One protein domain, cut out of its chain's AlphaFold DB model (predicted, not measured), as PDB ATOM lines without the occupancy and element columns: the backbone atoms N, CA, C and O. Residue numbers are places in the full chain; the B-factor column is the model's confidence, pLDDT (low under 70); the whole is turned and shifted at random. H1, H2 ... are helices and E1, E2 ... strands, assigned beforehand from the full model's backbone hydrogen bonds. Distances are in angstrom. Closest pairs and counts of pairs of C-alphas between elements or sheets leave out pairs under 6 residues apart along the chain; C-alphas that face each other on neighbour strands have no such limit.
ATOM      1  N   LEU A   7     124.928 214.562 197.219       96.94
ATOM      2  CA  LEU A   7     126.373 214.763 197.163       96.94
ATOM      3  C   LEU A   7     126.698 216.257 197.169       96.94
ATOM      4  O   LEU A   7     126.483 216.968 196.182       96.94
ATOM      5  N   GLU A   8     127.317 216.700 198.252       97.69
ATOM      6  CA  GLU A   8     127.916 218.023 198.387       97.69
ATOM      7  C   GLU A   8     129.428 217.901 198.228       97.69
ATOM      8  O   GLU A   8     130.031 216.927 198.678       97.69
ATOM      9  N   GLN A   9     130.051 218.846 197.526       95.38
ATOM     10  CA  GLN A   9     131.495 218.824 197.308       95.38
ATOM     11  C   GLN A   9     132.043 220.235 197.242       95.38
ATOM     12  O   GLN A   9     131.444 221.097 196.596       95.38
ATOM     13  N   GLU A  10     133.236 220.410 197.786       96.44
ATOM     14  CA  GLU A  10     133.984 221.651 197.717       96.44
ATOM     15  C   GLU A  10     135.427 221.374 197.289       96.44
ATOM     16  O   GLU A  10     136.037 220.367 197.653       96.44
ATOM     17  N   LEU A  11     135.965 222.263 196.456       95.19
ATOM     18  CA  LEU A  11     137.362 222.245 196.048       95.19
ATOM     19  C   LEU A  11     137.967 223.608 196.361       95.19
ATOM     20  O   LEU A  11     137.562 224.616 195.779       95.19
ATOM     21  N   THR A  12     138.973 223.624 197.222       95.31
ATOM     22  CA  THR A  12     139.650 224.840 197.668       95.31
ATOM     23  C   THR A  12     141.085 224.873 197.159       95.31
ATOM     24  O   THR A  12     141.731 223.839 196.967       95.31
ATOM     25  N   VAL A  13     141.588 226.080 196.893       93.19
ATOM     26  CA  VAL A  13     142.984 226.301 196.505       93.19
ATOM     27  C   VAL A  13     143.580 227.373 197.402       93.19
ATOM     28  O   VAL A  13     143.096 228.503 197.435       93.19
ATOM     29  N   GLY A  14     144.624 227.001 198.133       87.12
ATOM     30  CA  GLY A  14     145.354 227.879 199.031       87.12
ATOM     31  C   GLY A  14     146.342 228.798 198.303       87.12
ATOM     32  O   GLY A  14     146.687 228.574 197.138       87.12
ATOM     33  N   PRO A  15     146.859 229.827 198.995       80.75
ATOM     34  CA  PRO A  15     147.766 230.821 198.418       80.75
ATOM     35  C   PRO A  15     149.112 230.237 197.957       80.75
ATOM     36  O   PRO A  15     149.724 230.777 197.038       80.75
ATOM     37  N   LEU A  16     149.565 229.125 198.548       76.75
ATOM     38  CA  LEU A  16     150.783 228.413 198.134       76.75
ATOM     39  C   LEU A  16     150.514 227.346 197.058       76.75
ATOM     40  O   LEU A  16     151.420 226.607 196.675       76.75
ATOM     41  N   GLY A  17     149.286 227.275 196.536       84.00
ATOM     42  CA  GLY A  17     148.848 226.241 195.600       84.00
ATOM     43  C   GLY A  17     148.471 224.923 196.270       84.00
ATOM     44  O   GLY A  17     148.357 223.913 195.577       84.00
ATOM     45  N   ASP A  18     148.279 224.937 197.592       89.44
ATOM     46  CA  ASP A  18     147.659 223.842 198.335       89.44
ATOM     47  C   ASP A  18     146.278 223.558 197.754       89.44
ATOM     48  O   ASP A  18     145.563 224.481 197.367       89.44
ATOM     49  N   VAL A  19     145.899 222.289 197.677       92.12
ATOM     50  CA  VAL A  19     144.591 221.895 197.145       92.12
ATOM     51  C   VAL A  19     143.870 221.097 198.211       92.12
ATOM     52  O   VAL A  19     144.406 220.097 198.686       92.12
ATOM     53  N   GLY A  20     142.676 221.546 198.580       93.38
ATOM     54  CA  GLY A  20     141.760 220.837 199.464       93.38
ATOM     55  C   GLY A  20     140.548 220.351 198.684       93.38
ATOM     56  O   GLY A  20     140.074 221.024 197.769       93.38
ATOM     57  N   TYR A  21     140.061 219.169 199.028       93.62
ATOM     58  CA  TYR A  21     138.851 218.589 198.480       93.62
ATOM     59  C   TYR A  21     138.035 217.957 199.595       93.62
ATOM     60  O   TYR A  21     138.535 217.094 200.319       93.62
ATOM     61  N   GLU A  22     136.776 218.359 199.673       95.62
ATOM     62  CA  GLU A  22     135.810 217.858 200.638       95.62
ATOM     63  C   GLU A  22     134.591 217.330 199.886       95.62
ATOM     64  O   GLU A  22     134.151 217.911 198.888       95.62
ATOM     65  N   ALA A  23     134.057 216.200 200.336       95.75
ATOM     66  CA  ALA A  23     132.844 215.613 199.793       95.75
ATOM     67  C   ALA A  23     132.002 214.992 200.901       95.75
ATOM     68  O   ALA A  23     132.502 214.173 201.672       95.75
ATOM     69  N   THR A  24     130.715 215.316 200.913       97.31
ATOM     70  CA  THR A  24     129.730 214.751 201.831       97.31
ATOM     71  C   THR A  24     128.671 214.019 201.024       97.31
ATOM     72  O   THR A  24     128.004 214.615 200.178       97.31
ATOM     73  N   VAL A  25     128.527 212.719 201.274       97.19
ATOM     74  CA  VAL A  25     127.447 211.895 200.725       97.19
ATOM     75  C   VAL A  25     126.434 211.631 201.826       97.19
ATOM     76  O   VAL A  25     126.770 211.020 202.840       97.19
ATOM     77  N   THR A  26     125.194 212.045 201.605       97.62
ATOM     78  CA  THR A  26     124.082 211.848 202.534       97.62
ATOM     79  C   THR A  26     123.054 210.906 201.921       97.62
ATOM     80  O   THR A  26     122.651 211.079 200.775       97.62
ATOM     81  N   THR A  27     122.595 209.916 202.684       95.12
ATOM     82  CA  THR A  27     121.437 209.091 202.322       95.12
ATOM     83  C   THR A  27     120.451 209.066 203.479       95.12
ATOM     84  O   THR A  27     120.798 208.739 204.615       95.12
ATOM     85  N   GLU A  28     119.201 209.393 203.181       90.44
ATOM     86  CA  GLU A  28     118.084 209.067 204.063       90.44
ATOM     87  C   GLU A  28     117.815 207.570 203.891       90.44
ATOM     88  O   GLU A  28     117.710 207.104 202.766       90.44
ATOM     89  N   GLY A  29     117.817 206.777 204.958       90.69
ATOM     90  CA  GLY A  29     117.537 205.338 204.916       90.69
ATOM     91  C   GLY A  29     116.276 204.994 205.711       90.69
ATOM     92  O   GLY A  29     115.728 205.852 206.411       90.69
ATOM     93  N   PRO A  30     115.788 203.742 205.653       90.06
ATOM     94  CA  PRO A  30     114.574 203.356 206.370       90.06
ATOM     95  C   PRO A  30     114.745 203.413 207.893       90.06
ATOM     96  O   PRO A  30     113.835 203.841 208.596       90.06
ATOM     97  N   GLN A  31     115.920 203.030 208.395       88.75
ATOM     98  CA  GLN A  31     116.205 202.949 209.832       88.75
ATOM     99  C   GLN A  31     117.051 204.114 210.354       88.75
ATOM    100  O   GLN A  31     116.991 204.420 211.539       88.75
ATOM    101  N   ALA A  32     117.850 204.746 209.495       91.94
ATOM    102  CA  ALA A  32     118.824 205.752 209.890       91.94
ATOM    103  C   ALA A  32     119.156 206.684 208.723       91.94
ATOM    104  O   ALA A  32     119.013 206.303 207.561       91.94
ATOM    105  N   LYS A  33     119.653 207.876 209.047       94.00
ATOM    106  CA  LYS A  33     120.356 208.746 208.103       94.00
ATOM    107  C   LYS A  33     121.840 208.404 208.143       94.00
ATOM    108  O   LYS A  33     122.410 208.252 209.224       94.00
ATOM    109  N   THR A  34     122.485 208.300 206.988       96.50
ATOM    110  CA  THR A  34     123.929 208.057 206.912       96.50
ATOM    111  C   THR A  34     124.613 209.196 206.178       96.50
ATOM    112  O   THR A  34     124.161 209.613 205.113       96.50
ATOM    113  N   ILE A  35     125.698 209.694 206.765       96.94
ATOM    114  CA  ILE A  35     126.530 210.772 206.244       96.94
ATOM    115  C   ILE A  35     127.956 210.234 206.127       96.94
ATOM    116  O   ILE A  35     128.542 209.785 207.109       96.94
ATOM    117  N   VAL A  36     128.531 210.282 204.932       94.69
ATOM    118  CA  VAL A  36     129.933 209.926 204.697       94.69
ATOM    119  C   VAL A  36     130.673 211.169 204.240       94.69
ATOM    120  O   VAL A  36     130.412 211.676 203.150       94.69
ATOM    121  N   LYS A  37     131.604 211.648 205.062       93.69
ATOM    122  CA  LYS A  37     132.480 212.771 204.737       93.69
ATOM    123  C   LYS A  37     133.848 212.261 204.319       93.69
ATOM    124  O   LYS A  37     134.428 211.392 204.968       93.69
ATOM    125  N   THR A  38     134.365 212.794 203.226       90.94
ATOM    126  CA  THR A  38     135.706 212.501 202.728       90.94
ATOM    127  C   THR A  38     136.451 213.803 202.526       90.94
ATOM    128  O   THR A  38     136.023 214.643 201.739       90.94
ATOM    129  N   GLU A  39     137.592 213.924 203.185       91.62
ATOM    130  CA  GLU A  39     138.504 215.048 203.064       91.62
ATOM    131  C   GLU A  39     139.848 214.558 202.526       91.62
ATOM    132  O   GLU A  39     140.446 213.589 203.009       91.62
ATOM    133  N   ALA A  40     140.348 215.235 201.502       89.12
ATOM    134  CA  ALA A  40     141.660 214.978 200.942       89.12
ATOM    135  C   ALA A  40     142.344 216.302 200.634       89.12
ATOM    136  O   ALA A  40     141.766 217.186 200.008       89.12
ATOM    137  N   SER A  41     143.607 216.420 201.019       91.31
ATOM    138  CA  SER A  41     144.367 217.645 200.806       91.31
ATOM    139  C   SER A  41     145.787 217.343 200.364       91.31
ATOM    140  O   SER A  41     146.354 216.302 200.689       91.31
ATOM    141  N   THR A  42     146.362 218.248 199.581       92.19
ATOM    142  CA  THR A  42     147.788 218.252 199.267       92.19
ATOM    143  C   THR A  42     148.354 219.615 199.622       92.19
ATOM    144  O   THR A  42     148.023 220.604 198.967       92.19
ATOM    145  N   GLY A  43     149.190 219.649 200.658       89.38
ATOM    146  CA  GLY A  43     149.938 220.828 201.078       89.38
ATOM    147  C   GLY A  43     151.334 220.868 200.456       89.38
ATOM    148  O   GLY A  43     151.963 219.822 200.276       89.38
ATOM    149  N   TYR A  44     151.828 222.066 200.155       85.25
ATOM    150  CA  TYR A  44     153.154 222.297 199.593       85.25
ATOM    151  C   TYR A  44     154.033 223.107 200.535       85.25
ATOM    152  O   TYR A  44     153.617 224.097 201.133       85.25
ATOM    153  N   SER A  45     155.308 222.736 200.582       82.69
ATOM    154  CA  SER A  45     156.348 223.546 201.201       82.69
ATOM    155  C   SER A  45     157.413 223.901 200.179       82.69
ATOM    156  O   SER A  45     158.057 223.012 199.630       82.69
ATOM    157  N   ASP A  46     157.620 225.204 199.976       80.31
ATOM    158  CA  ASP A  46     158.763 225.751 199.229       80.31
ATOM    159  C   ASP A  46     160.022 225.863 200.101       80.31
ATOM    160  O   ASP A  46     161.081 226.284 199.627       80.31
ATOM    161  N   THR A  47     159.921 225.498 201.383       74.25
ATOM    162  CA  THR A  47     161.027 225.588 202.329       74.25
ATOM    163  C   THR A  47     162.138 224.632 201.902       74.25
ATOM    164  O   THR A  47     161.881 223.434 201.747       74.25
ATOM    165  N   PRO A  48     163.377 225.124 201.739       66.19
ATOM    166  CA  PRO A  48     164.495 224.261 201.420       66.19
ATOM    167  C   PRO A  48     164.690 223.192 202.496       66.19
ATOM    168  O   PRO A  48     164.661 223.492 203.692       66.19
ATOM    169  N   THR A  49     164.929 221.953 202.084       57.22
ATOM    170  CA  THR A  49     165.302 220.871 203.004       57.22
ATOM    171  C   THR A  49     166.818 220.775 203.083       57.22
ATOM    172  O   THR A  49     167.490 220.695 202.062       57.22
ATOM    173  N   LEU A  50     167.380 220.789 204.290       52.94
ATOM    174  CA  LEU A  50     168.817 220.608 204.498       52.94
ATOM    175  C   LEU A  50     169.120 219.129 204.743       52.94
ATOM    176  O   LEU A  50     168.689 218.567 205.748       52.94
ATOM    177  N   THR A  51     169.911 218.518 203.865       48.28
ATOM    178  CA  THR A  51     170.461 217.175 204.079       48.28
ATOM    179  C   THR A  51     171.968 217.292 204.268       48.28
ATOM    180  O   THR A  51     172.700 217.701 203.364       48.28
ATOM    181  N   VAL A  52     172.437 216.957 205.472       46.81
ATOM    182  CA  VAL A  52     173.860 217.010 205.832       46.81
ATOM    183  C   VAL A  52     174.423 215.595 205.841       46.81
ATOM    184  O   VAL A  52     173.978 214.758 206.625       46.81
ATOM    185  N   PHE A  53     175.420 215.336 204.995       40.72
ATOM    186  CA  PHE A  53     176.175 214.085 205.017       40.72
ATOM    187  C   PHE A  53     177.487 214.298 205.776       40.72
ATOM    188  O   PHE A  53     178.320 215.118 205.380       40.72
ATOM    189  N   TYR A  54     177.670 213.545 206.862       37.12
ATOM    190  CA  TYR A  54     178.928 213.473 207.600       37.12
ATOM    191  C   TYR A  54     179.656 212.182 207.233       37.12
ATOM    192  O   TYR A  54     179.178 211.091 207.534       37.12
ATOM    193  N   SER A  55     180.838 212.298 206.632       37.69
ATOM    194  CA  SER A  55     181.823 211.217 206.625       37.69
ATOM    195  C   SER A  55     183.049 211.720 207.382       37.69
ATOM    196  O   SER A  55     183.683 212.653 206.919       37.69
ATOM    197  N   GLY A  56     183.326 211.158 208.565       37.09
ATOM    198  CA  GLY A  56     184.565 211.324 209.347       37.09
ATOM    199  C   GLY A  56     184.657 212.505 210.340       37.09
ATOM    200  O   GLY A  56     184.129 213.594 210.133       37.09
ATOM    201  N   SER A  57     185.340 212.239 211.460       42.16
ATOM    202  CA  SER A  57     185.515 213.107 212.631       42.16
ATOM    203  C   SER A  57     186.748 214.015 212.522       42.16
ATOM    204  O   SER A  57     187.862 213.510 212.374       42.16
ATOM    205  N   GLY A  58     186.597 215.330 212.714       37.53
ATOM    206  CA  GLY A  58     187.759 216.202 212.926       37.53
ATOM    207  C   GLY A  58     187.484 217.708 212.945       37.53
ATOM    208  O   GLY A  58     187.226 218.300 211.908       37.53
ATOM    209  N   SER A  59     187.595 218.285 214.148       41.09
ATOM    210  CA  SER A  59     187.760 219.700 214.539       41.09
ATOM    211  C   SER A  59     187.017 220.789 213.747       41.09
ATOM    212  O   SER A  59     187.400 221.190 212.648       41.09
ATOM    213  N   GLY A  60     186.010 221.356 214.415       44.44
ATOM    214  CA  GLY A  60     185.188 222.468 213.961       44.44
ATOM    215  C   GLY A  60     185.977 223.701 213.529       44.44
ATOM    216  O   GLY A  60     186.569 224.410 214.338       44.44
ATOM    217  N   ARG A  61     185.864 224.021 212.241       38.22
ATOM    218  CA  ARG A  61     186.096 225.358 211.704       38.22
ATOM    219  C   ARG A  61     184.822 225.760 210.964       38.22
ATOM    220  O   ARG A  61     184.424 225.095 210.010       38.22
ATOM    221  N   ARG A  62     184.129 226.800 211.445       37.34
ATOM    222  CA  ARG A  62     182.925 227.332 210.784       37.34
ATOM    223  C   ARG A  62     183.350 227.981 209.468       37.34
ATOM    224  O   ARG A  62     184.017 229.011 209.477       37.34
ATOM    225  N   LEU A  63     182.991 227.351 208.355       37.56
ATOM    226  CA  LEU A  63     183.219 227.859 207.007       37.56
ATOM    227  C   LEU A  63     181.878 228.306 206.429       37.56
ATOM    228  O   LEU A  63     180.946 227.512 206.339       37.56
ATOM    229  N   TRP A  64     181.789 229.574 206.038       33.81
ATOM    230  CA  TRP A  64     180.660 230.104 205.279       33.81
ATOM    231  C   TRP A  64     180.920 229.835 203.794       33.81
ATOM    232  O   TRP A  64     181.864 230.396 203.239       33.81
ATOM    233  N   ARG A  65     180.137 228.959 203.150       42.38
ATOM    234  CA  ARG A  65     180.206 228.727 201.696       42.38
ATOM    235  C   ARG A  65     178.845 228.428 201.079       42.38
ATOM    236  O   ARG A  65     177.948 227.905 201.734       42.38
ATOM    237  N   SER A  66     178.748 228.772 199.798       39.56
ATOM    238  CA  SER A  66     177.607 228.569 198.911       39.56
ATOM    239  C   SER A  66     177.250 227.089 198.831       39.56
ATOM    240  O   SER A  66     178.089 226.269 198.458       39.56
ATOM    241  N   VAL A  67     176.012 226.746 199.178       48.38
ATOM    242  CA  VAL A  67     175.513 225.380 199.038       48.38
ATOM    243  C   VAL A  67     174.935 225.195 197.638       48.38
ATOM    244  O   VAL A  67     174.257 226.086 197.130       48.38
ATOM    245  N   GLN A  68     175.212 224.053 197.007       49.38
ATOM    246  CA  GLN A  68     174.510 223.639 195.794       49.38
ATOM    247  C   GLN A  68     173.083 223.252 196.195       49.38
ATOM    248  O   GLN A  68     172.862 222.310 196.959       49.38
ATOM    249  N   VAL A  69     172.135 224.055 195.734       54.62
ATOM    250  CA  VAL A  69     170.710 223.931 196.024       54.62
ATOM    251  C   VAL A  69     170.081 223.233 194.823       54.62
ATOM    252  O   VAL A  69     169.932 223.841 193.765       54.62
ATOM    253  N   TYR A  70     169.766 221.948 194.966       60.97
ATOM    254  CA  TYR A  70     169.105 221.166 193.922       60.97
ATOM    255  C   TYR A  70     167.609 221.175 194.189       60.97
ATOM    256  O   TYR A  70     167.181 220.861 195.290       60.97
ATOM    257  N   GLY A  71     166.784 221.523 193.212       64.88
ATOM    258  CA  GLY A  71     165.344 221.483 193.418       64.88
ATOM    259  C   GLY A  71     164.548 221.909 192.201       64.88
ATOM    260  O   GLY A  71     165.122 222.433 191.244       64.88
ATOM    261  N   PRO A  72     163.225 221.692 192.236       71.31
ATOM    262  CA  PRO A  72     162.349 222.088 191.148       71.31
ATOM    263  C   PRO A  72     162.384 223.610 190.973       71.31
ATOM    264  O   PRO A  72     162.312 224.384 191.940       71.31
ATOM    265  N   THR A  73     162.480 224.056 189.719       78.19
ATOM    266  CA  THR A  73     162.400 225.483 189.381       78.19
ATOM    267  C   THR A  73     161.031 226.050 189.779       78.19
ATOM    268  O   THR A  73     160.072 225.289 189.944       78.19
ATOM    269  N   PRO A  74     160.866 227.379 189.920       78.25
ATOM    270  CA  PRO A  74     159.542 227.968 190.131       78.25
ATOM    271  C   PRO A  74     158.498 227.495 189.103       78.25
ATOM    272  O   PRO A  74     157.343 227.262 189.459       78.25
ATOM    273  N   GLN A  75     158.914 227.296 187.847       77.88
ATOM    274  CA  GLN A  75     158.080 226.743 186.783       77.88
ATOM    275  C   GLN A  75     157.682 225.286 187.055       77.88
ATOM    276  O   GLN A  75     156.508 224.947 186.901       77.88
ATOM    277  N   ASP A  76     158.615 224.441 187.502       78.50
ATOM    278  CA  ASP A  76     158.330 223.041 187.843       78.50
ATOM    279  C   ASP A  76     157.363 222.933 189.024       78.50
ATOM    280  O   ASP A  76     156.408 222.156 188.963       78.50
ATOM    281  N   ARG A  77     157.545 223.767 190.059       82.25
ATOM    282  CA  ARG A  77     156.634 223.835 191.217       82.25
ATOM    283  C   ARG A  77     155.229 224.247 190.794       82.25
ATOM    284  O   ARG A  77     154.242 223.613 191.169       82.25
ATOM    285  N   TYR A  78     155.121 225.272 189.947       82.69
ATOM    286  CA  TYR A  78     153.838 225.692 189.386       82.69
ATOM    287  C   TYR A  78     153.181 224.581 188.553       82.69
ATOM    288  O   TYR A  78     151.990 224.300 188.707       82.69
ATOM    289  N   ALA A  79     153.952 223.913 187.691       83.00
ATOM    290  CA  ALA A  79     153.458 222.809 186.880       83.00
ATOM    291  C   ALA A  79     152.967 221.641 187.750       83.00
ATOM    292  O   ALA A  79     151.916 221.070 187.452       83.00
ATOM    293  N   ASN A  80     153.682 221.325 188.834       84.44
ATOM    294  CA  ASN A  80     153.305 220.290 189.789       84.44
ATOM    295  C   ASN A  80     151.962 220.598 190.463       84.44
ATOM    296  O   ASN A  80     151.012 219.825 190.335       84.44
ATOM    297  N   ARG A  81     151.831 221.790 191.057       88.88
ATOM    298  CA  ARG A  81     150.588 222.269 191.692       88.88
ATOM    299  C   ARG A  81     149.402 222.246 190.738       88.88
ATOM    300  O   ARG A  81     148.319 221.781 191.089       88.88
ATOM    301  N   ARG A  82     149.613 222.684 189.494       88.44
ATOM    302  CA  ARG A  82     148.572 222.677 188.460       88.44
ATOM    303  C   ARG A  82     148.130 221.258 188.094       88.44
ATOM    304  O   ARG A  82     146.937 221.038 187.891       88.44
ATOM    305  N   ARG A  83     149.060 220.296 188.013       88.75
ATOM    306  CA  ARG A  83     148.721 218.877 187.795       88.75
ATOM    307  C   ARG A  83     147.877 218.336 188.943       88.75
ATOM    308  O   ARG A  83     146.837 217.739 188.677       88.75
ATOM    309  N   THR A  84     148.273 218.608 190.183       89.81
ATOM    310  CA  THR A  84     147.529 218.180 191.372       89.81
ATOM    311  C   THR A  84     146.125 218.770 191.397       89.81
ATOM    312  O   THR A  84     145.158 218.020 191.492       89.81
ATOM    313  N   LEU A  85     145.974 220.082 191.193       92.06
ATOM    314  CA  LEU A  85     144.658 220.724 191.113       92.06
ATOM    315  C   LEU A  85     143.766 220.084 190.042       92.06
ATOM    316  O   LEU A  85     142.590 219.813 190.278       92.06
ATOM    317  N   ASN A  86     144.321 219.818 188.860       89.75
ATOM    318  CA  ASN A  86     143.572 219.168 187.790       89.75
ATOM    319  C   ASN A  86     143.172 217.733 188.155       89.75
ATOM    320  O   ASN A  86     142.061 217.331 187.818       89.75
ATOM    321  N   ALA A  87     144.016 216.984 188.867       89.94
ATOM    322  CA  ALA A  87     143.673 215.650 189.352       89.94
ATOM    323  C   ALA A  87     142.475 215.690 190.318       89.94
ATOM    324  O   ALA A  87     141.507 214.960 190.109       89.94
ATOM    325  N   TYR A  88     142.479 216.603 191.295       89.75
ATOM    326  CA  TYR A  88     141.344 216.787 192.208       89.75
ATOM    327  C   TYR A  88     140.070 217.251 191.487       89.75
ATOM    328  O   TYR A  88     138.978 216.773 191.787       89.75
ATOM    329  N   ARG A  89     140.183 218.123 190.474       94.12
ATOM    330  CA  ARG A  89     139.036 218.502 189.624       94.12
ATOM    331  C   ARG A  89     138.441 217.299 188.898       94.12
ATOM    332  O   ARG A  89     137.223 217.145 188.879       94.12
ATOM    333  N   GLN A  90     139.284 216.451 188.308       92.31
ATOM    334  CA  GLN A  90     138.822 215.238 187.631       92.31
ATOM    335  C   GLN A  90     138.161 214.267 188.610       92.31
ATOM    336  O   GLN A  90     137.101 213.729 188.301       92.31
ATOM    337  N   GLN A  91     138.729 214.099 189.805       88.75
ATOM    338  CA  GLN A  91     138.134 213.290 190.867       88.75
ATOM    339  C   GLN A  91     136.754 213.820 191.285       88.75
ATOM    340  O   GLN A  91     135.798 213.051 191.331       88.75
ATOM    341  N   SER A  92     136.628 215.128 191.526       91.81
ATOM    342  CA  SER A  92     135.357 215.766 191.891       91.81
ATOM    343  C   SER A  92     134.275 215.533 190.828       91.81
ATOM    344  O   SER A  92     133.178 215.059 191.139       91.81
ATOM    345  N   LEU A  93     134.619 215.749 189.551       94.94
ATOM    346  CA  LEU A  93     133.728 215.484 188.419       94.94
ATOM    347  C   LEU A  93     133.337 214.005 188.315       94.94
ATOM    348  O   LEU A  93     132.183 213.708 188.010       94.94
ATOM    349  N   ALA A  94     134.269 213.082 188.550       93.19
ATOM    350  CA  ALA A  94     133.988 211.648 188.527       93.19
ATOM    351  C   ALA A  94     133.004 211.253 189.637       93.19
ATOM    352  O   ALA A  94     132.011 210.583 189.364       93.19
ATOM    353  N   HIS A  95     133.219 211.738 190.860       91.62
ATOM    354  CA  HIS A  95     132.326 211.487 191.993       91.62
ATOM    355  C   HIS A  95     130.919 212.040 191.752       91.62
ATOM    356  O   HIS A  95     129.944 211.332 191.998       91.62
ATOM    357  N   ARG A  96     130.805 213.247 191.177       95.94
ATOM    358  CA  ARG A  96     129.516 213.823 190.758       95.94
ATOM    359  C   ARG A  96     128.800 212.929 189.751       95.94
ATOM    360  O   ARG A  96     127.657 212.545 189.970       95.94
ATOM    361  N   ARG A  97     129.500 212.528 188.683       96.38
ATOM    362  CA  ARG A  97     128.945 211.644 187.644       96.38
ATOM    363  C   ARG A  97     128.466 210.315 188.218       96.38
ATOM    364  O   ARG A  97     127.425 209.829 187.784       96.38
ATOM    365  N   ASN A  98     129.207 209.747 189.167       95.12
ATOM    366  CA  ASN A  98     128.854 208.490 189.820       95.12
ATOM    367  C   ASN A  98     127.586 208.636 190.673       95.12
ATOM    368  O   ASN A  98     126.685 207.810 190.542       95.12
ATOM    369  N   ALA A  99     127.481 209.693 191.485       95.38
ATOM    370  CA  ALA A  99     126.278 209.965 192.275       95.38
ATOM    371  C   ALA A  99     125.052 210.209 191.381       95.38
ATOM    372  O   ALA A  99     124.000 209.607 191.594       95.38
ATOM    373  N   ASP A 100     125.201 211.004 190.317       97.38
ATOM    374  CA  ASP A 100     124.115 211.262 189.369       97.38
ATOM    375  C   ASP A 100     123.685 209.986 188.629       97.38
ATOM    376  O   ASP A 100     122.501 209.777 188.367       97.38
ATOM    377  N   ALA A 101     124.639 209.120 188.267       97.25
ATOM    378  CA  ALA A 101     124.351 207.837 187.631       97.25
ATOM    379  C   ALA A 101     123.598 206.894 188.574       97.25
ATOM    380  O   ALA A 101     122.580 206.334 188.170       97.25
ATOM    381  N   TYR A 102     124.047 206.789 189.825       96.81
ATOM    382  CA  TYR A 102     123.365 206.018 190.861       96.81
ATOM    383  C   TYR A 102     121.934 206.523 191.080       96.81
ATOM    384  O   TYR A 102     120.987 205.739 191.047       96.81
ATOM    385  N   ASN A 103     121.742 207.838 191.211       97.38
ATOM    386  CA  ASN A 103     120.418 208.421 191.420       97.38
ATOM    387  C   ASN A 103     119.476 208.192 190.231       97.38
ATOM    388  O   ASN A 103     118.297 207.906 190.439       97.38
ATOM    389  N   ARG A 104     119.981 208.249 188.990       97.75
ATOM    390  CA  ARG A 104     119.193 207.884 187.800       97.75
ATOM    391  C   ARG A 104     118.754 206.422 187.833       97.75
ATOM    392  O   ARG A 104     117.600 206.134 187.522       97.75
ATOM    393  N   GLU A 105     119.645 205.511 188.219       97.75
ATOM    394  CA  GLU A 105     119.315 204.088 188.355       97.75
ATOM    395  C   GLU A 105     118.256 203.863 189.446       97.75
ATOM    396  O   GLU A 105     117.250 203.194 189.203       97.75
ATOM    397  N   VAL A 106     118.435 204.483 190.618       96.81
ATOM    398  CA  VAL A 106     117.470 204.431 191.727       96.81
ATOM    399  C   VAL A 106     116.105 204.949 191.291       96.81
ATOM    400  O   VAL A 106     115.098 204.302 191.566       96.81
ATOM    401  N   GLN A 107     116.051 206.069 190.568       96.31
ATOM    402  CA  GLN A 107     114.793 206.629 190.078       96.31
ATOM    403  C   GLN A 107     114.067 205.661 189.131       96.31
ATOM    404  O   GLN A 107     112.863 205.454 189.273       96.31
ATOM    405  N   GLN A 108     114.788 205.036 188.193       96.56
ATOM    406  CA  GLN A 108     114.213 204.057 187.264       96.56
ATOM    407  C   GLN A 108     113.680 202.820 187.998       96.56
ATOM    408  O   GLN A 108     112.543 202.401 187.765       96.56
ATOM    409  N   GLN A 109     114.473 202.266 188.920       97.06
ATOM    410  CA  GLN A 109     114.087 201.106 189.729       97.06
ATOM    411  C   GLN A 109     112.882 201.417 190.619       97.06
ATOM    412  O   GLN A 109     111.945 200.622 190.696       97.06
ATOM    413  N   ASN A 110     112.863 202.590 191.248       97.12
ATOM    414  CA  ASN A 110     111.762 203.011 192.101       97.12
ATOM    415  C   ASN A 110     110.482 203.286 191.313       97.12
ATOM    416  O   ASN A 110     109.405 202.955 191.796       97.12
ATOM    417  N   HIS A 111     110.564 203.829 190.098       96.12
ATOM    418  CA  HIS A 111     109.382 203.989 189.253       96.12
ATOM    419  C   HIS A 111     108.770 202.631 188.876       96.12
ATOM    420  O   HIS A 111     107.553 202.456 188.918       96.12
ATOM    421  N   ALA A 112     109.605 201.637 188.557       94.88
ATOM    422  CA  ALA A 112     109.134 200.277 188.305       94.88
ATOM    423  C   ALA A 112     108.521 199.635 189.560       94.88
ATOM    424  O   ALA A 112     107.426 199.080 189.482       94.88
ATOM    425  N   ALA A 113     109.185 199.756 190.713       95.25
ATOM    426  CA  ALA A 113     108.693 199.223 191.980       95.25
ATOM    427  C   ALA A 113     107.382 199.886 192.429       95.25
ATOM    428  O   ALA A 113     106.476 199.185 192.862       95.25
ATOM    429  N   GLY A 114     107.254 201.207 192.280       95.06
ATOM    430  CA  GLY A 114     106.046 201.948 192.644       95.06
ATOM    431  C   GLY A 114     104.811 201.479 191.874       95.06
ATOM    432  O   GLY A 114     103.759 201.309 192.476       95.06
ATOM    433  N   ARG A 115     104.945 201.169 190.573       93.88
ATOM    434  CA  ARG A 115     103.840 200.601 189.773       93.88
ATOM    435  C   ARG A 115     103.383 199.234 190.286       93.88
ATOM    436  O   ARG A 115     102.188 198.998 190.391       93.88
ATOM    437  N   LEU A 116     104.328 198.362 190.637       93.94
ATOM    438  CA  LEU A 116     104.008 197.047 191.205       93.94
ATOM    439  C   LEU A 116     103.348 197.171 192.583       93.94
ATOM    440  O   LEU A 116     102.403 196.451 192.887       93.94
ATOM    441  N   LEU A 117     103.837 198.086 193.420       94.56
ATOM    442  CA  LEU A 117     103.262 198.326 194.741       94.56
ATOM    443  C   LEU A 117     101.856 198.930 194.644       94.56
ATOM    444  O   LEU A 117     100.990 198.523 195.411       94.56
ATOM    445  N   TYR A 118     101.603 199.815 193.677       93.06
ATOM    446  CA  TYR A 118     100.263 200.329 193.389       93.06
ATOM    447  C   TYR A 118      99.271 199.201 193.074       93.06
ATOM    448  O   TYR A 118      98.200 199.147 193.674       93.06
ATOM    449  N   GLU A 119      99.637 198.261 192.196       92.12
ATOM    450  CA  GLU A 119      98.773 197.124 191.842       92.12
ATOM    451  C   GLU A 119      98.427 196.234 193.048       92.12
ATOM    452  O   GLU A 119      97.342 195.659 193.099       92.12
ATOM    453  N   LEU A 120      99.335 196.126 194.022       91.44
ATOM    454  CA  LEU A 120      99.165 195.275 195.202       91.44
ATOM    455  C   LEU A 120      98.455 195.979 196.365       91.44
ATOM    456  O   LEU A 120      97.665 195.350 197.065       91.44
ATOM    457  N   ALA A 121      98.763 197.254 196.599       91.19
ATOM    458  CA  ALA A 121      98.285 198.016 197.751       91.19
ATOM    459  C   ALA A 121      97.047 198.873 197.444       91.19
ATOM    460  O   ALA A 121      96.343 199.263 198.371       91.19
ATOM    461  N   GLY A 122      96.783 199.182 196.169       92.06
ATOM    462  CA  GLY A 122      95.697 200.072 195.744       92.06
ATOM    463  C   GLY A 122      95.969 201.569 195.951       92.06
ATOM    464  O   GLY A 122      95.117 202.386 195.613       92.06
ATOM    465  N   GLU A 123      97.146 201.935 196.465       91.12
ATOM    466  CA  GLU A 123      97.551 203.313 196.776       91.12
ATOM    467  C   GLU A 123      98.640 203.801 195.809       91.12
ATOM    468  O   GLU A 123      99.633 203.109 195.587       91.12
ATOM    469  N   ASP A 124      98.488 204.997 195.228       92.44
ATOM    470  CA  ASP A 124      99.509 205.595 194.351       92.44
ATOM    471  C   ASP A 124     100.383 206.593 195.121       92.44
ATOM    472  O   ASP A 124     100.090 207.786 195.249       92.44
ATOM    473  N   LEU A 125     101.498 206.085 195.640       94.38
ATOM    474  CA  LEU A 125     102.499 206.881 196.350       94.38
ATOM    475  C   LEU A 125     103.690 207.263 195.453       94.38
ATOM    476  O   LEU A 125     104.617 207.949 195.898       94.38
ATOM    477  N   GLY A 126     103.650 206.881 194.172       93.31
ATOM    478  CA  GLY A 126     104.682 207.171 193.184       93.31
ATOM    479  C   GLY A 126     106.012 206.450 193.434       93.31
ATOM    480  O   GLY A 126     106.062 205.326 193.931       93.31
ATOM    481  N   ALA A 127     107.113 207.099 193.044       94.31
ATOM    482  CA  ALA A 127     108.470 206.542 193.102       94.31
ATOM    483  C   ALA A 127     109.253 206.928 194.376       94.31
ATOM    484  O   ALA A 127     110.449 206.645 194.470       94.31
ATOM    485  N   ASP A 128     108.612 207.600 195.334       94.31
ATOM    486  CA  ASP A 128     109.265 208.040 196.565       94.31
ATOM    487  C   ASP A 128     109.322 206.886 197.586       94.31
ATOM    488  O   ASP A 128     108.276 206.451 198.081       94.31
ATOM    489  N   PRO A 129     110.519 206.375 197.926       94.75
ATOM    490  CA  PRO A 129     110.663 205.275 198.873       94.75
ATOM    491  C   PRO A 129     110.209 205.641 200.296       94.75
ATOM    492  O   PRO A 129     109.790 204.749 201.033       94.75
ATOM    493  N   GLN A 130     110.279 206.919 200.694       92.94
ATOM    494  CA  GLN A 130     109.877 207.352 202.032       92.94
ATOM    495  C   GLN A 130     108.355 207.301 202.185       92.94
ATOM    496  O   GLN A 130     107.879 206.776 203.185       92.94
ATOM    497  N   ARG A 131     107.594 207.720 201.163       94.44
ATOM    498  CA  ARG A 131     106.122 207.632 201.182       94.44
ATOM    499  C   ARG A 131     105.633 206.190 201.325       94.44
ATOM    500  O   ARG A 131     104.731 205.928 202.112       94.44
ATOM    501  N   TRP A 132     106.256 205.254 200.608       94.81
ATOM    502  CA  TRP A 132     105.934 203.827 200.721       94.81
ATOM    503  C   TRP A 132     106.324 203.228 202.075       94.81
ATOM    504  O   TRP A 132     105.589 202.394 202.603       94.81
ATOM    505  N   LEU A 133     107.453 203.649 202.656       92.38
ATOM    506  CA  LEU A 133     107.831 203.251 204.012       92.38
ATOM    507  C   LEU A 133     106.818 203.768 205.037       92.38
ATOM    508  O   LEU A 133     106.379 202.998 205.881       92.38
ATOM    509  N   ASP A 134     106.436 205.042 204.947       91.50
ATOM    510  CA  ASP A 134     105.465 205.647 205.858       91.50
ATOM    511  C   ASP A 134     104.124 204.909 205.790       91.50
ATOM    512  O   ASP A 134     103.607 204.493 206.823       91.50
ATOM    513  N   TRP A 135     103.617 204.640 204.584       93.56
ATOM    514  CA  TRP A 135     102.395 203.857 204.406       93.56
ATOM    515  C   TRP A 135     102.496 202.451 205.008       93.56
ATOM    516  O   TRP A 135     101.593 202.020 205.718       93.56
ATOM    517  N   TRP A 136     103.604 201.739 204.771       92.56
ATOM    518  CA  TRP A 136     103.800 200.394 205.315       92.56
ATOM    519  C   TRP A 136     103.827 200.388 206.847       92.56
ATOM    520  O   TRP A 136     103.253 199.497 207.473       92.56
ATOM    521  N   MET A 137     104.487 201.376 207.453       91.50
ATOM    522  CA  MET A 137     104.544 201.517 208.908       91.50
ATOM    523  C   MET A 137     103.157 201.806 209.495       91.50
ATOM    524  O   MET A 137     102.810 201.210 210.510       91.50
ATOM    525  N   ASP A 138     102.361 202.664 208.842       92.00
ATOM    526  CA  ASP A 138     100.988 202.968 209.267       92.00
ATOM    527  C   ASP A 138     100.054 201.768 209.118       92.00
ATOM    528  O   ASP A 138      99.324 201.447 210.050       92.00
ATOM    529  N   TYR A 139     100.114 201.063 207.985       92.75
ATOM    530  CA  TYR A 139      99.296 199.873 207.732       92.75
ATOM    531  C   TYR A 139      99.505 198.777 208.788       92.75
ATOM    532  O   TYR A 139      98.574 198.047 209.118       92.75
ATOM    533  N   ASN A 140     100.725 198.664 209.323       94.25
ATOM    534  CA  ASN A 140     101.077 197.688 210.357       94.25
ATOM    535  C   ASN A 140     101.011 198.254 211.788       94.25
ATOM    536  O   ASN A 140     101.376 197.543 212.724       94.25
ATOM    537  N   GLU A 141     100.592 199.511 211.963       92.31
ATOM    538  CA  GLU A 141     100.520 200.199 213.261       92.31
ATOM    539  C   GLU A 141     101.848 200.178 214.046       92.31
ATOM    540  O   GLU A 141     101.882 200.097 215.276       92.31
ATOM    541  N   TYR A 142     102.982 200.237 213.342       90.50
ATOM    542  CA  TYR A 142     104.296 200.232 213.983       90.50
ATOM    543  C   TYR A 142     104.635 201.588 214.606       90.50
ATOM    544  O   TYR A 142     104.521 202.640 213.972       90.50
ATOM    545  N   GLU A 143     105.156 201.561 215.836       81.56
ATOM    546  CA  GLU A 143     105.695 202.752 216.489       81.56
ATOM    547  C   GLU A 143     106.940 203.268 215.753       81.56
ATOM    548  O   GLU A 143     107.865 202.516 215.431       81.56
ATOM    549  N   ARG A 144     106.981 204.582 215.505       73.62
ATOM    550  CA  ARG A 144     108.118 205.243 214.860       73.62
ATOM    551  C   ARG A 144     108.964 205.977 215.896       73.62
ATOM    552  O   ARG A 144     108.409 206.705 216.724       73.62
ATOM    553  N   PRO A 145     110.299 205.874 215.834       73.94
ATOM    554  CA  PRO A 145     111.147 206.776 216.597       73.94
ATOM    555  C   PRO A 145     110.903 208.222 216.138       73.94
ATOM    556  O   PRO A 145     110.740 208.479 214.945       73.94
ATOM    557  N   ARG A 146     110.875 209.171 217.087       76.12
ATOM    558  CA  ARG A 146     110.651 210.605 216.795       76.12
ATOM    559  C   ARG A 146     111.687 211.180 215.830       76.12
ATOM    560  O   ARG A 146     111.352 212.039 215.026       76.12
ATOM    561  N   GLU A 147     112.919 210.689 215.909       83.50
ATOM    562  CA  GLU A 147     114.021 211.045 215.022       83.50
ATOM    563  C   GLU A 147     114.780 209.775 214.633       83.50
ATOM    564  O   GLU A 147     114.999 208.889 215.465       83.50
ATOM    565  N   LYS A 148     115.182 209.674 213.361       87.44
ATOM    566  CA  LYS A 148     116.062 208.592 212.912       87.44
ATOM    567  C   LYS A 148     117.478 208.848 213.447       87.44
ATOM    568  O   LYS A 148     117.946 209.985 213.365       87.44
ATOM    569  N   PRO A 149     118.196 207.824 213.937       93.38
ATOM    570  CA  PRO A 149     119.606 207.973 214.270       93.38
ATOM    571  C   PRO A 149     120.411 208.424 213.043       93.38
ATOM    572  O   PRO A 149     120.124 208.017 211.913       93.38
ATOM    573  N   VAL A 150     121.430 209.256 213.278       95.50
ATOM    574  CA  VAL A 150     122.362 209.735 212.250       95.50
ATOM    575  C   VAL A 150     123.716 209.067 212.463       95.50
ATOM    576  O   VAL A 150     124.325 209.215 213.522       95.50
ATOM    577  N   TYR A 151     124.196 208.348 211.452       95.12
ATOM    578  CA  TYR A 151     125.527 207.747 211.446       95.12
ATOM    579  C   TYR A 151     126.457 208.543 210.541       95.12
ATOM    580  O   TYR A 151     126.202 208.651 209.341       95.12
ATOM    581  N   THR A 152     127.545 209.057 211.111       95.12
ATOM    582  CA  THR A 152     128.563 209.809 210.370       95.12
ATOM    583  C   THR A 152     129.854 209.006 210.297       95.12
ATOM    584  O   THR A 152     130.358 208.547 211.321       95.12
ATOM    585  N   GLN A 153     130.399 208.858 209.092       92.94
ATOM    586  CA  GLN A 153     131.720 208.286 208.862       92.94
ATOM    587  C   GLN A 153     132.616 209.313 208.174       92.94
ATOM    588  O   GLN A 153     132.213 209.908 207.178       92.94
ATOM    589  N   GLU A 154     133.826 209.508 208.694       91.38
ATOM    590  CA  GLU A 154     134.754 210.536 208.217       91.38
ATOM    591  C   GLU A 154     136.068 209.888 207.760       91.38
ATOM    592  O   GLU A 154     136.637 209.041 208.455       91.38
ATOM    593  N   TYR A 155     136.535 210.261 206.568       84.50
ATOM    594  CA  TYR A 155     137.771 209.769 205.964       84.50
ATOM    595  C   TYR A 155     138.703 210.934 205.651       84.50
ATOM    596  O   TYR A 155     138.323 211.840 204.914       84.50
ATOM    597  N   TYR A 156     139.943 210.861 206.138       85.88
ATOM    598  CA  TYR A 156     140.946 211.915 205.978       85.88
ATOM    599  C   TYR A 156     142.180 211.384 205.250       85.88
ATOM    600  O   TYR A 156     142.777 210.390 205.670       85.88
ATOM    601  N   ASN A 157     142.588 212.051 204.170       85.50
ATOM    602  CA  ASN A 157     143.775 211.684 203.392       85.50
ATOM    603  C   ASN A 157     144.644 212.912 203.064       85.50
ATOM    604  O   ASN A 157     144.633 213.396 201.924       85.50
ATOM    605  N   PRO A 158     145.377 213.450 204.054       88.69
ATOM    606  CA  PRO A 158     146.299 214.551 203.838       88.69
ATOM    607  C   PRO A 158     147.605 214.064 203.201       88.69
ATOM    608  O   PRO A 158     148.170 213.034 203.573       88.69
ATOM    609  N   ARG A 159     148.126 214.849 202.262       88.31
ATOM    610  CA  ARG A 159     149.437 214.660 201.637       88.31
ATOM    611  C   ARG A 159     150.264 215.923 201.789       88.31
ATOM    612  O   ARG A 159     149.747 217.029 201.656       88.31
ATOM    613  N   PHE A 160     151.558 215.751 202.026       84.88
ATOM    614  CA  PHE A 160     152.495 216.862 202.128       84.88
ATOM    615  C   PHE A 160     153.629 216.685 201.127       84.88
ATOM    616  O   PHE A 160     154.251 215.622 201.071       84.88
ATOM    617  N   VAL A 161     153.877 217.716 200.324       81.94
ATOM    618  CA  VAL A 161     154.882 217.712 199.263       81.94
ATOM    619  C   VAL A 161     155.937 218.769 199.568       81.94
ATOM    620  O   VAL A 161     155.654 219.968 199.635       81.94
ATOM    621  N   HIS A 162     157.177 218.317 199.739       77.94
ATOM    622  CA  HIS A 162     158.339 219.193 199.827       77.94
ATOM    623  C   HIS A 162     158.825 219.516 198.413       77.94
ATOM    624  O   HIS A 162     159.615 218.775 197.838       77.94
ATOM    625  N   ASP A 163     158.330 220.623 197.863       75.19
ATOM    626  CA  ASP A 163     158.754 221.159 196.562       75.19
ATOM    627  C   ASP A 163     159.881 222.200 196.718       75.19
ATOM    628  O   ASP A 163     160.398 222.733 195.739       75.19
TER     629      ASP A 163
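What this domain is: This is residues 7 to 163 of the 325 residues of the protein "HintN domain-containing protein" of Pirellulales bacterium (UniProt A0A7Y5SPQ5). One very long helix, H1, runs along one face of a narrow, twisted sheet of four long strands, E1, E2, E3 and E6, whose other face is bare; H1 runs on past the sheet's end, where the small helix H2 lies, while at the opposite end residues 51 to 66 stick out as a free loop. The printed part has 157 residues, with two named helices and six named strands in the order E1 E2 E3 E4 E5 H1 H2 E6, of mixed class. The sheet is mixed, in the order E1, E2, E3, E6. The whole is extended, with a radius of gyration of the C-alphas of 27.7 A and spans of 94 by 31 by 26 A.

How they stand to each other: E1, residues 7 to 13, E2, residues 19 to 28, and E3, residues 33 to 45, form a meander, each strand the antiparallel neighbour of the one before, with hairpins E1 and E2, and E2 and E3. N 10 and O 22 are 2.9 A apart, and N 23 and O 38 are 2.9 A apart, both within hydrogen-bond range. E6, residues 150 to 162, is an edge strand parallel to E3 at 10 degrees, with N 37 and O 153 2.8 A apart, within hydrogen-bond range. H1, residues 74 to 121, is on the sheet at a height over the sheet of 9.6 A, in two layers, a helix on one face of a sheet. It lies over E1 and E2 and runs along the strands, at 4 degrees to E2 on the local plane. The closest C-alphas of E2 and H1 are those of Val 19 and Leu 85, 6.1 A apart. H2, residues 129 to 139, is not on the sheet. H1 and H2 are close but not clearly touching, with closest C-alphas Asn 110 and Pro 129 at 7.2 A; they run the same way at a steep tilt of 37 degrees, only just steep. E4, residues 49 to 54, and E5, residues 68 to 70, are apart and pair with no named strand. In H1 and H2 every O i to N i+4 pair is within hydrogen-bond range.

Where its parts are: E1 begins at C-alpha 7 at (126.373, 214.763, 197.163). E2 is 30.2 A long, E3 39.5 A and E6 39.2 A. H1 runs 68.6 A from C-alpha 74 at (159.542, 227.968, 190.131), with a kink of 25 degrees near residue 115. E6 ends at C-alpha 162 at (158.339, 219.193, 199.827).

The domain as a whole: The two C-alphas farthest apart, those of Ser 59 and Gly 122, are 96.0 A apart. The printed part has no cut. The link E4 to E5, 13 residues, is long. The mean pLDDT of the printed part is 83.7, and residues 48 to 71 are under 70.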